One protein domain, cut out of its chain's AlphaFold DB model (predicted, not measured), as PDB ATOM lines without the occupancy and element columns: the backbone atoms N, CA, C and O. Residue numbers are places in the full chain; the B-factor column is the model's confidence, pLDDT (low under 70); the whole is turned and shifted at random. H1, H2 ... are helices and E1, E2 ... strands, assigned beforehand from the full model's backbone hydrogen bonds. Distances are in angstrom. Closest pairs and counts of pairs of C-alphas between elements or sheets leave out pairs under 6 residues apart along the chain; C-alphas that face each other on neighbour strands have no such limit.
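This is residues 5 to 63 of the 70 residues of an uncharacterized protein of Haladaptatus sp. W1 (UniProt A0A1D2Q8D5). What shape do these atoms make? A strongly twisted sheet of three antiparallel strands, in the order E1, E3, E2, is only grazed by one helix, H1, near its edge strand E1. A long loop, residues 30 to 42, leads back from the end of E1 to the start of E2. What is printed? The printed part has 59 residues with one named helix and three named strands, in the order H1, E1, E2, E3, of mixed class. It is compact, with a radius of gyration of the C-alphas of 11.3 A and spans of 33 by 25 by 16 A.

How does the helix stand to the sheet? H1, residues 6 to 16, is on the sheet of E1, residues 23 to 29, E3, residues 55 to 62, and E2, residues 43 to 50, but only grazes it, with its residues 7 to 15. The closest C-alphas of H1 and E1, those of Ile 11 and Leu 27, are 7.4 A apart. In H1, 6 of 7 O i to N i+4 pairs are within hydrogen-bond range. How do the strands pair? E1 and E3 are antiparallel at 157 degrees, with N 27 and O 58 within hydrogen-bond range at 2.8 A. E2 and E3 form a hairpin, antiparallel at 161 degrees, with N 48 and O 57 within hydrogen-bond range at 2.9 A. E1 and E2 are apart.

Where does H1 begin? C-alpha 6 is at (-13.628, -5.176, 142.217), and H1 is 15.3 A long from first to last C-alpha. How long are the strands? E1 measures 18.4 A, E2 20.1 A and E3 20.3 A. E2 bends by 52 degrees at residue 46, and E3 ends with C-alpha 62 at (-24.093, 13.311, 139.164).

Which links are long? The link E1 to E2, 13 residues, is long, H1 to E1 is short, and E2 to E3 is tight. Is the model complete and sure? The printed part has no cut. Its mean pLDDT is 80.2, with residues 5 to 18 under 70.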
ATOM      1  N   GLY A   5     -13.466  -7.686 138.600       44.03
ATOM      2  CA  GLY A   5     -14.681  -7.545 139.418       44.03
ATOM      3  C   GLY A   5     -14.680  -6.300 140.304       44.03
ATOM      4  O   GLY A   5     -15.571  -5.466 140.195       44.03
ATOM      5  N   ALA A   6     -13.628  -6.131 141.108       49.12
ATOM      6  CA  ALA A   6     -13.628  -5.176 142.217       49.12
ATOM      7  C   ALA A   6     -13.702  -3.693 141.801       49.12
ATOM      8  O   ALA A   6     -14.196  -2.860 142.554       49.12
ATOM      9  N   GLU A   7     -13.204  -3.342 140.613       51.00
ATOM     10  CA  GLU A   7     -13.141  -1.945 140.155       51.00
ATOM     11  C   GLU A   7     -14.417  -1.529 139.418       51.00
ATOM     12  O   GLU A   7     -14.886  -0.406 139.575       51.00
ATOM     13  N   THR A   8     -15.043  -2.458 138.684       52.66
ATOM     14  CA  THR A   8     -16.377  -2.225 138.113       52.66
ATOM     15  C   THR A   8     -17.439  -2.065 139.193       52.66
ATOM     16  O   THR A   8     -18.411  -1.356 138.963       52.66
ATOM     17  N   GLU A   9     -17.238  -2.670 140.368       53.81
ATOM     18  CA  GLU A   9     -18.147  -2.539 141.510       53.81
ATOM     19  C   GLU A   9     -18.195  -1.100 142.042       53.81
ATOM     20  O   GLU A   9     -19.287  -0.595 142.235       53.81
ATOM     21  N   GLN A  10     -17.065  -0.392 142.187       55.34
ATOM     22  CA  GLN A  10     -17.077   1.015 142.644       55.34
ATOM     23  C   GLN A  10     -17.731   1.972 141.637       55.34
ATOM     24  O   GLN A  10     -18.380   2.941 142.021       55.34
ATOM     25  N   ILE A  11     -17.554   1.709 140.342       59.41
ATOM     26  CA  ILE A  11     -18.155   2.518 139.277       59.41
ATOM     27  C   ILE A  11     -19.661   2.236 139.174       59.41
ATOM     28  O   ILE A  11     -20.445   3.163 138.981       59.41
ATOM     29  N   ALA A  12     -20.063   0.971 139.331       57.12
ATOM     30  CA  ALA A  12     -21.466   0.591 139.441       57.12
ATOM     31  C   ALA A  12     -22.119   1.226 140.676       57.12
ATOM     32  O   ALA A  12     -23.211   1.766 140.548       57.12
ATOM     33  N   ASP A  13     -21.415   1.273 141.813       59.62
ATOM     34  CA  ASP A  13     -21.906   1.877 143.056       59.62
ATOM     35  C   ASP A  13     -22.350   3.329 142.826       59.62
ATOM     36  O   ASP A  13     -23.463   3.692 143.181       59.62
ATOM     37  N   ILE A  14     -21.554   4.139 142.113       62.50
ATOM     38  CA  ILE A  14     -21.906   5.539 141.810       62.50
ATOM     39  C   ILE A  14     -23.129   5.642 140.887       62.50
ATOM     40  O   ILE A  14     -23.952   6.534 141.075       62.50
ATOM     41  N   ALA A  15     -23.267   4.743 139.909       61.59
ATOM     42  CA  ALA A  15     -24.437   4.708 139.030       61.59
ATOM     43  C   ALA A  15     -25.708   4.188 139.736       61.59
ATOM     44  O   ALA A  15     -26.813   4.457 139.273       61.59
ATOM     45  N   GLU A  16     -25.557   3.439 140.830       62.75
ATOM     46  CA  GLU A  16     -26.652   2.896 141.645       62.75
ATOM     47  C   GLU A  16     -26.966   3.757 142.883       62.75
ATOM     48  O   GLU A  16     -27.952   3.503 143.580       62.75
ATOM     49  N   MET A  17     -26.163   4.785 143.171       66.44
ATOM     50  CA  MET A  17     -26.414   5.715 144.271       66.44
ATOM     51  C   MET A  17     -27.651   6.578 143.987       66.44
ATOM     52  O   MET A  17     -27.727   7.277 142.980       66.44
ATOM     53  N   GLU A  18     -28.598   6.600 144.930       68.38
ATOM     54  CA  GLU A  18     -29.727   7.538 144.918       68.38
ATOM     55  C   GLU A  18     -29.227   8.969 145.184       68.38
ATOM     56  O   GLU A  18     -29.098   9.422 146.325       68.38
ATOM     57  N   ILE A  19     -28.911   9.689 144.110       72.56
ATOM     58  CA  ILE A  19     -28.513  11.094 144.156       72.56
ATOM     59  C   ILE A  19     -29.780  11.951 144.265       72.56
ATOM     60  O   ILE A  19     -30.583  11.995 143.343       72.56
ATOM     61  N   THR A  20     -29.969  12.657 145.383       78.19
ATOM     62  CA  THR A  20     -31.126  13.559 145.587       78.19
ATOM     63  C   THR A  20     -30.827  15.019 145.245       78.19
ATOM     64  O   THR A  20     -31.738  15.832 145.113       78.19
ATOM     65  N   GLU A  21     -29.548  15.376 145.118       83.75
ATOM     66  CA  GLU A  21     -29.067  16.724 144.807       83.75
ATOM     67  C   GLU A  21     -27.840  16.644 143.883       83.75
ATOM     68  O   GLU A  21     -27.063  15.694 143.993       83.75
ATOM     69  N   PRO A  22     -27.603  17.643 143.010       87.50
ATOM     70  CA  PRO A  22     -26.424  17.675 142.150       87.50
ATOM     71  C   PRO A  22     -25.122  17.495 142.938       87.50
ATOM     72  O   PRO A  22     -24.758  18.338 143.761       87.50
ATOM     73  N   THR A  23     -24.399  16.415 142.660       88.44
ATOM     74  CA  THR A  23     -23.209  16.013 143.412       88.44
ATOM     75  C   THR A  23     -21.997  15.974 142.497       88.44
ATOM     76  O   THR A  23     -22.017  15.354 141.439       88.44
ATOM     77  N   LEU A  24     -20.921  16.650 142.898       91.81
ATOM     78  CA  LEU A  24     -19.657  16.644 142.167       91.81
ATOM     79  C   LEU A  24     -18.717  15.603 142.783       91.81
ATOM     80  O   LEU A  24     -18.424  15.686 143.977       91.81
ATOM     81  N   THR A  25     -18.226  14.656 141.985       87.69
ATOM     82  CA  THR A  25     -17.367  13.567 142.476       87.69
ATOM     83  C   THR A  25     -16.256  13.198 141.492       87.69
ATOM     84  O   THR A  25     -16.384  13.399 140.284       87.69
ATOM     85  N   TRP A  26     -15.152  12.673 142.028       89.75
ATOM     86  CA  TRP A  26     -14.042  12.119 141.253       89.75
ATOM     87  C   TRP A  26     -14.160  10.602 141.200       89.75
ATOM     88  O   TRP A  26     -14.367   9.958 142.225       89.75
ATOM     89  N   LEU A  27     -13.983  10.048 140.006       87.75
ATOM     90  CA  LEU A  27     -14.023   8.619 139.744       87.75
ATOM     91  C   LEU A  27     -12.671   8.164 139.195       87.75
ATOM     92  O   LEU A  27     -12.147   8.757 138.251       87.75
ATOM     93  N   GLU A  28     -12.103   7.123 139.797       89.44
ATOM     94  CA  GLU A  28     -10.845   6.519 139.356       89.44
ATOM     95  C   GLU A  28     -11.125   5.433 138.311       89.44
ATOM     96  O   GLU A  28     -11.884   4.493 138.536       89.44
ATOM     97  N   VAL A  29     -10.515   5.576 137.138       88.00
ATOM     98  CA  VAL A  29     -10.701   4.714 135.972       88.00
ATOM     99  C   VAL A  29      -9.362   4.093 135.603       88.00
ATOM    100  O   VAL A  29      -8.563   4.664 134.856       88.00
ATOM    101  N   SER A  30      -9.131   2.879 136.085       86.62
ATOM    102  CA  SER A  30      -7.932   2.096 135.760       86.62
ATOM    103  C   SER A  30      -7.962   1.518 134.341       86.62
ATOM    104  O   SER A  30      -6.935   1.149 133.777       86.62
ATOM    105  N   GLN A  31      -9.146   1.432 133.725       85.00
ATOM    106  CA  GLN A  31      -9.339   0.844 132.397       85.00
ATOM    107  C   GLN A  31     -10.086   1.799 131.456       85.00
ATOM    108  O   GLN A  31     -11.245   1.555 131.126       85.00
ATOM    109  N   PRO A  32      -9.430   2.857 130.942       80.50
ATOM    110  CA  PRO A  32     -10.083   3.899 130.138       80.50
ATOM    111  C   PRO A  32     -10.644   3.407 128.792       80.50
ATOM    112  O   PRO A  32     -11.355   4.135 128.110       80.50
ATOM    113  N   GLN A  33     -10.309   2.178 128.385       83.44
ATOM    114  CA  GLN A  33     -10.847   1.539 127.181       83.44
ATOM    115  C   GLN A  33     -12.221   0.890 127.412       83.44
ATOM    116  O   GLN A  33     -12.884   0.516 126.444       83.44
ATOM    117  N   GLN A  34     -12.635   0.706 128.671       80.94
ATOM    118  CA  GLN A  34     -13.948   0.169 129.010       80.94
ATOM    119  C   GLN A  34     -14.961   1.304 129.204       80.94
ATOM    120  O   GLN A  34     -14.607   2.360 129.732       80.94
ATOM    121  N   PRO A  35     -16.221   1.112 128.777       79.94
ATOM    122  CA  PRO A  35     -17.269   2.083 129.045       79.94
ATOM    123  C   PRO A  35     -17.527   2.192 130.551       79.94
ATOM    124  O   PRO A  35     -17.568   1.189 131.260       79.94
ATOM    125  N   ILE A  36     -17.741   3.421 131.010       77.75
ATOM    126  CA  ILE A  36     -18.093   3.746 132.393       77.75
ATOM    127  C   ILE A  36     -19.619   3.901 132.432       77.75
ATOM    128  O   ILE A  36     -20.137   4.747 131.693       77.75
ATOM    129  N   PRO A  37     -20.359   3.091 133.211       75.00
ATOM    130  CA  PRO A  37     -21.779   3.330 133.424       75.00
ATOM    131  C   PRO A  37     -21.958   4.648 134.182       75.00
ATOM    132  O   PRO A  37     -21.352   4.858 135.227       75.00
ATOM    133  N   LEU A  38     -22.764   5.543 133.618       80.62
ATOM    134  CA  LEU A  38     -23.135   6.828 134.204       80.62
ATOM    135  C   LEU A  38     -24.661   6.933 134.210       80.62
ATOM    136  O   LEU A  38     -25.320   6.351 133.337       80.62
ATOM    137  N   GLY A  39     -25.210   7.696 135.153       79.81
ATOM    138  CA  GLY A  39     -26.621   8.056 135.163       79.81
ATOM    139  C   GLY A  39     -27.014   8.825 133.899       79.81
ATOM    140  O   GLY A  39     -26.190   9.454 133.230       79.81
ATOM    141  N   LYS A  40     -28.303   8.788 133.542       82.69
ATOM    142  CA  LYS A  40     -28.830   9.395 132.301       82.69
ATOM    143  C   LYS A  40     -28.535  10.895 132.201       82.69
ATOM    144  O   LYS A  40     -28.348  11.417 131.099       82.69
ATOM    145  N   ASN A  41     -28.521  11.570 133.345       84.38
ATOM    146  CA  ASN A  41     -28.322  13.011 133.451       84.38
ATOM    147  C   ASN A  41     -26.887  13.394 133.832       84.38
ATOM    148  O   ASN A  41     -26.544  14.579 133.791       84.38
ATOM    149  N   ASP A  42     -26.046  12.415 134.152       87.69
ATOM    150  CA  ASP A  42     -24.688  12.654 134.611       87.69
ATOM    151  C   ASP A  42     -23.822  13.224 133.495       87.69
ATOM    152  O   ASP A  42     -24.006  12.956 132.301       87.69
ATOM    153  N   ARG A  43     -22.845  14.042 133.883       89.19
ATOM    154  CA  ARG A  43     -21.929  14.661 132.924       89.19
ATOM    155  C   ARG A  43     -20.504  14.624 133.417       89.19
ATOM    156  O   ARG A  43     -20.211  15.040 134.533       89.19
ATOM    157  N   VAL A  44     -19.607  14.225 132.522       90.88
ATOM    158  CA  VAL A  44     -18.169  14.405 132.712       90.88
ATOM    159  C   VAL A  44     -17.832  15.882 132.543       90.88
ATOM    160  O   VAL A  44     -18.194  16.505 131.543       90.88
ATOM    161  N   ILE A  45     -17.153  16.435 133.540       94.25
ATOM    162  CA  ILE A  45     -16.736  17.836 133.599       94.25
ATOM    163  C   ILE A  45     -15.259  17.971 133.246       94.25
ATOM    164  O   ILE A  45     -14.893  18.872 132.494       94.25
ATOM    165  N   ASP A  46     -14.424  17.083 133.781       94.50
ATOM    166  CA  ASP A  46     -12.981  17.092 133.560       94.50
ATOM    167  C   ASP A  46     -12.413  15.672 133.636       94.50
ATOM    168  O   ASP A  46     -13.029  14.766 134.198       94.50
ATOM    169  N   SER A  47     -11.232  15.468 133.066       92.19
ATOM    170  CA  SER A  47     -10.517  14.198 133.161       92.19
ATOM    171  C   SER A  47      -9.019  14.433 133.127       92.19
ATOM    172  O   SER A  47      -8.525  15.156 132.257       92.19
ATOM    173  N   ARG A  48      -8.279  13.768 134.009       94.31
ATOM    174  CA  ARG A  48      -6.817  13.825 134.026       94.31
ATOM    175  C   ARG A  48      -6.221  12.457 134.296       94.31
ATOM    176  O   ARG A  48      -6.792  11.652 135.020       94.31
ATOM    177  N   PHE A  49      -5.047  12.214 133.732       93.88
ATOM    178  CA  PHE A  49      -4.289  11.012 134.035       93.88
ATOM    179  C   PHE A  49      -3.432  11.236 135.284       93.88
ATOM    180  O   PHE A  49      -2.642  12.183 135.334       93.88
ATOM    181  N   ASN A  50      -3.594  10.376 136.285       92.12
ATOM    182  CA  ASN A  50      -2.792  10.357 137.498       92.12
ATOM    183  C   ASN A  50      -1.647   9.344 137.338       92.12
ATOM    184  O   ASN A  50      -1.813   8.147 137.562       92.12
ATOM    185  N   GLU A  51      -0.458   9.843 136.984       93.31
ATOM    186  CA  GLU A  51       0.744   9.024 136.756       93.31
ATOM    187  C   GLU A  51       1.220   8.264 138.003       93.31
ATOM    188  O   GLU A  51       1.928   7.268 137.883       93.31
ATOM    189  N   GLN A  52       0.871   8.729 139.209       93.88
ATOM    190  CA  GLN A  52       1.304   8.078 140.450       93.88
ATOM    191  C   GLN A  52       0.534   6.780 140.708       93.88
ATOM    192  O   GLN A  52       1.073   5.868 141.334       93.88
ATOM    193  N   HIS A  53      -0.706   6.718 140.226       87.00
ATOM    194  CA  HIS A  53      -1.627   5.606 140.432       87.00
ATOM    195  C   HIS A  53      -1.935   4.835 139.138       87.00
ATOM    196  O   HIS A  53      -2.555   3.783 139.213       87.00
ATOM    197  N   ASP A  54      -1.460   5.313 137.981       90.75
ATOM    198  CA  ASP A  54      -1.718   4.740 136.650       90.75
ATOM    199  C   ASP A  54      -3.221   4.670 136.307       90.75
ATOM    200  O   ASP A  54      -3.682   3.782 135.594       90.75
ATOM    201  N   VAL A  55      -4.000   5.636 136.808       90.38
ATOM    202  CA  VAL A  55      -5.456   5.724 136.604       90.38
ATOM    203  C   VAL A  55      -5.847   7.047 135.965       90.38
ATOM    204  O   VAL A  55      -5.172   8.067 136.111       90.38
ATOM    205  N   TRP A  56      -6.978   7.054 135.269       91.62
ATOM    206  CA  TRP A  56      -7.655   8.291 134.907       91.62
ATOM    207  C   TRP A  56      -8.572   8.727 136.038       91.62
ATOM    208  O   TRP A  56      -9.464   7.993 136.432       91.62
ATOM    209  N   GLU A  57      -8.387   9.938 136.535       91.81
ATOM    210  CA  GLU A  57      -9.330  10.579 137.442       91.81
ATOM    211  C   GLU A  57     -10.317  11.386 136.596       91.81
ATOM    212  O   GLU A  57      -9.929  12.310 135.874       91.81
ATOM    213  N   VAL A  58     -11.593  11.024 136.664       90.88
ATOM    214  CA  VAL A  58     -12.678  11.655 135.910       90.88
ATOM    215  C   VAL A  58     -13.577  12.399 136.885       90.88
ATOM    216  O   VAL A  58     -14.161  11.802 137.785       90.88
ATOM    217  N   LEU A  59     -13.688  13.713 136.712       93.00
ATOM    218  CA  LEU A  59     -14.617  14.542 137.461       93.00
ATOM    219  C   LEU A  59     -15.972  14.495 136.775       93.00
ATOM    220  O   LEU A  59     -16.094  14.879 135.608       93.00
ATOM    221  N   LEU A  60     -16.995  14.091 137.514       91.12
ATOM    222  CA  LEU A  60     -18.364  14.070 137.031       91.12
ATOM    223  C   LEU A  60     -19.288  14.849 137.961       91.12
ATOM    224  O   LEU A  60     -19.059  14.946 139.169       91.12
ATOM    225  N   VAL A  61     -20.333  15.417 137.370       91.19
ATOM    226  CA  VAL A  61     -21.514  15.867 138.098       91.19
ATOM    227  C   VAL A  61     -22.580  14.794 137.943       91.19
ATOM    228  O   VAL A  61     -23.025  14.521 136.827       91.19
ATOM    229  N   ALA A  62     -22.947  14.187 139.065       88.06
ATOM    230  CA  ALA A  62     -24.093  13.311 139.164       88.06
ATOM    231  C   ALA A  62     -25.322  14.177 139.439       88.06
ATOM    232  O   ALA A  62     -25.300  15.027 140.338       88.06
ATOM    233  N   LEU A  63     -26.360  14.026 138.627       86.31
ATOM    234  CA  LEU A  63     -27.609  14.762 138.802       86.31
ATOM    235  C   LEU A  63     -28.676  13.806 139.324       86.31
ATOM    236  O   LEU A  63     -28.664  12.643 138.929       86.31
TER     237      LEU A  63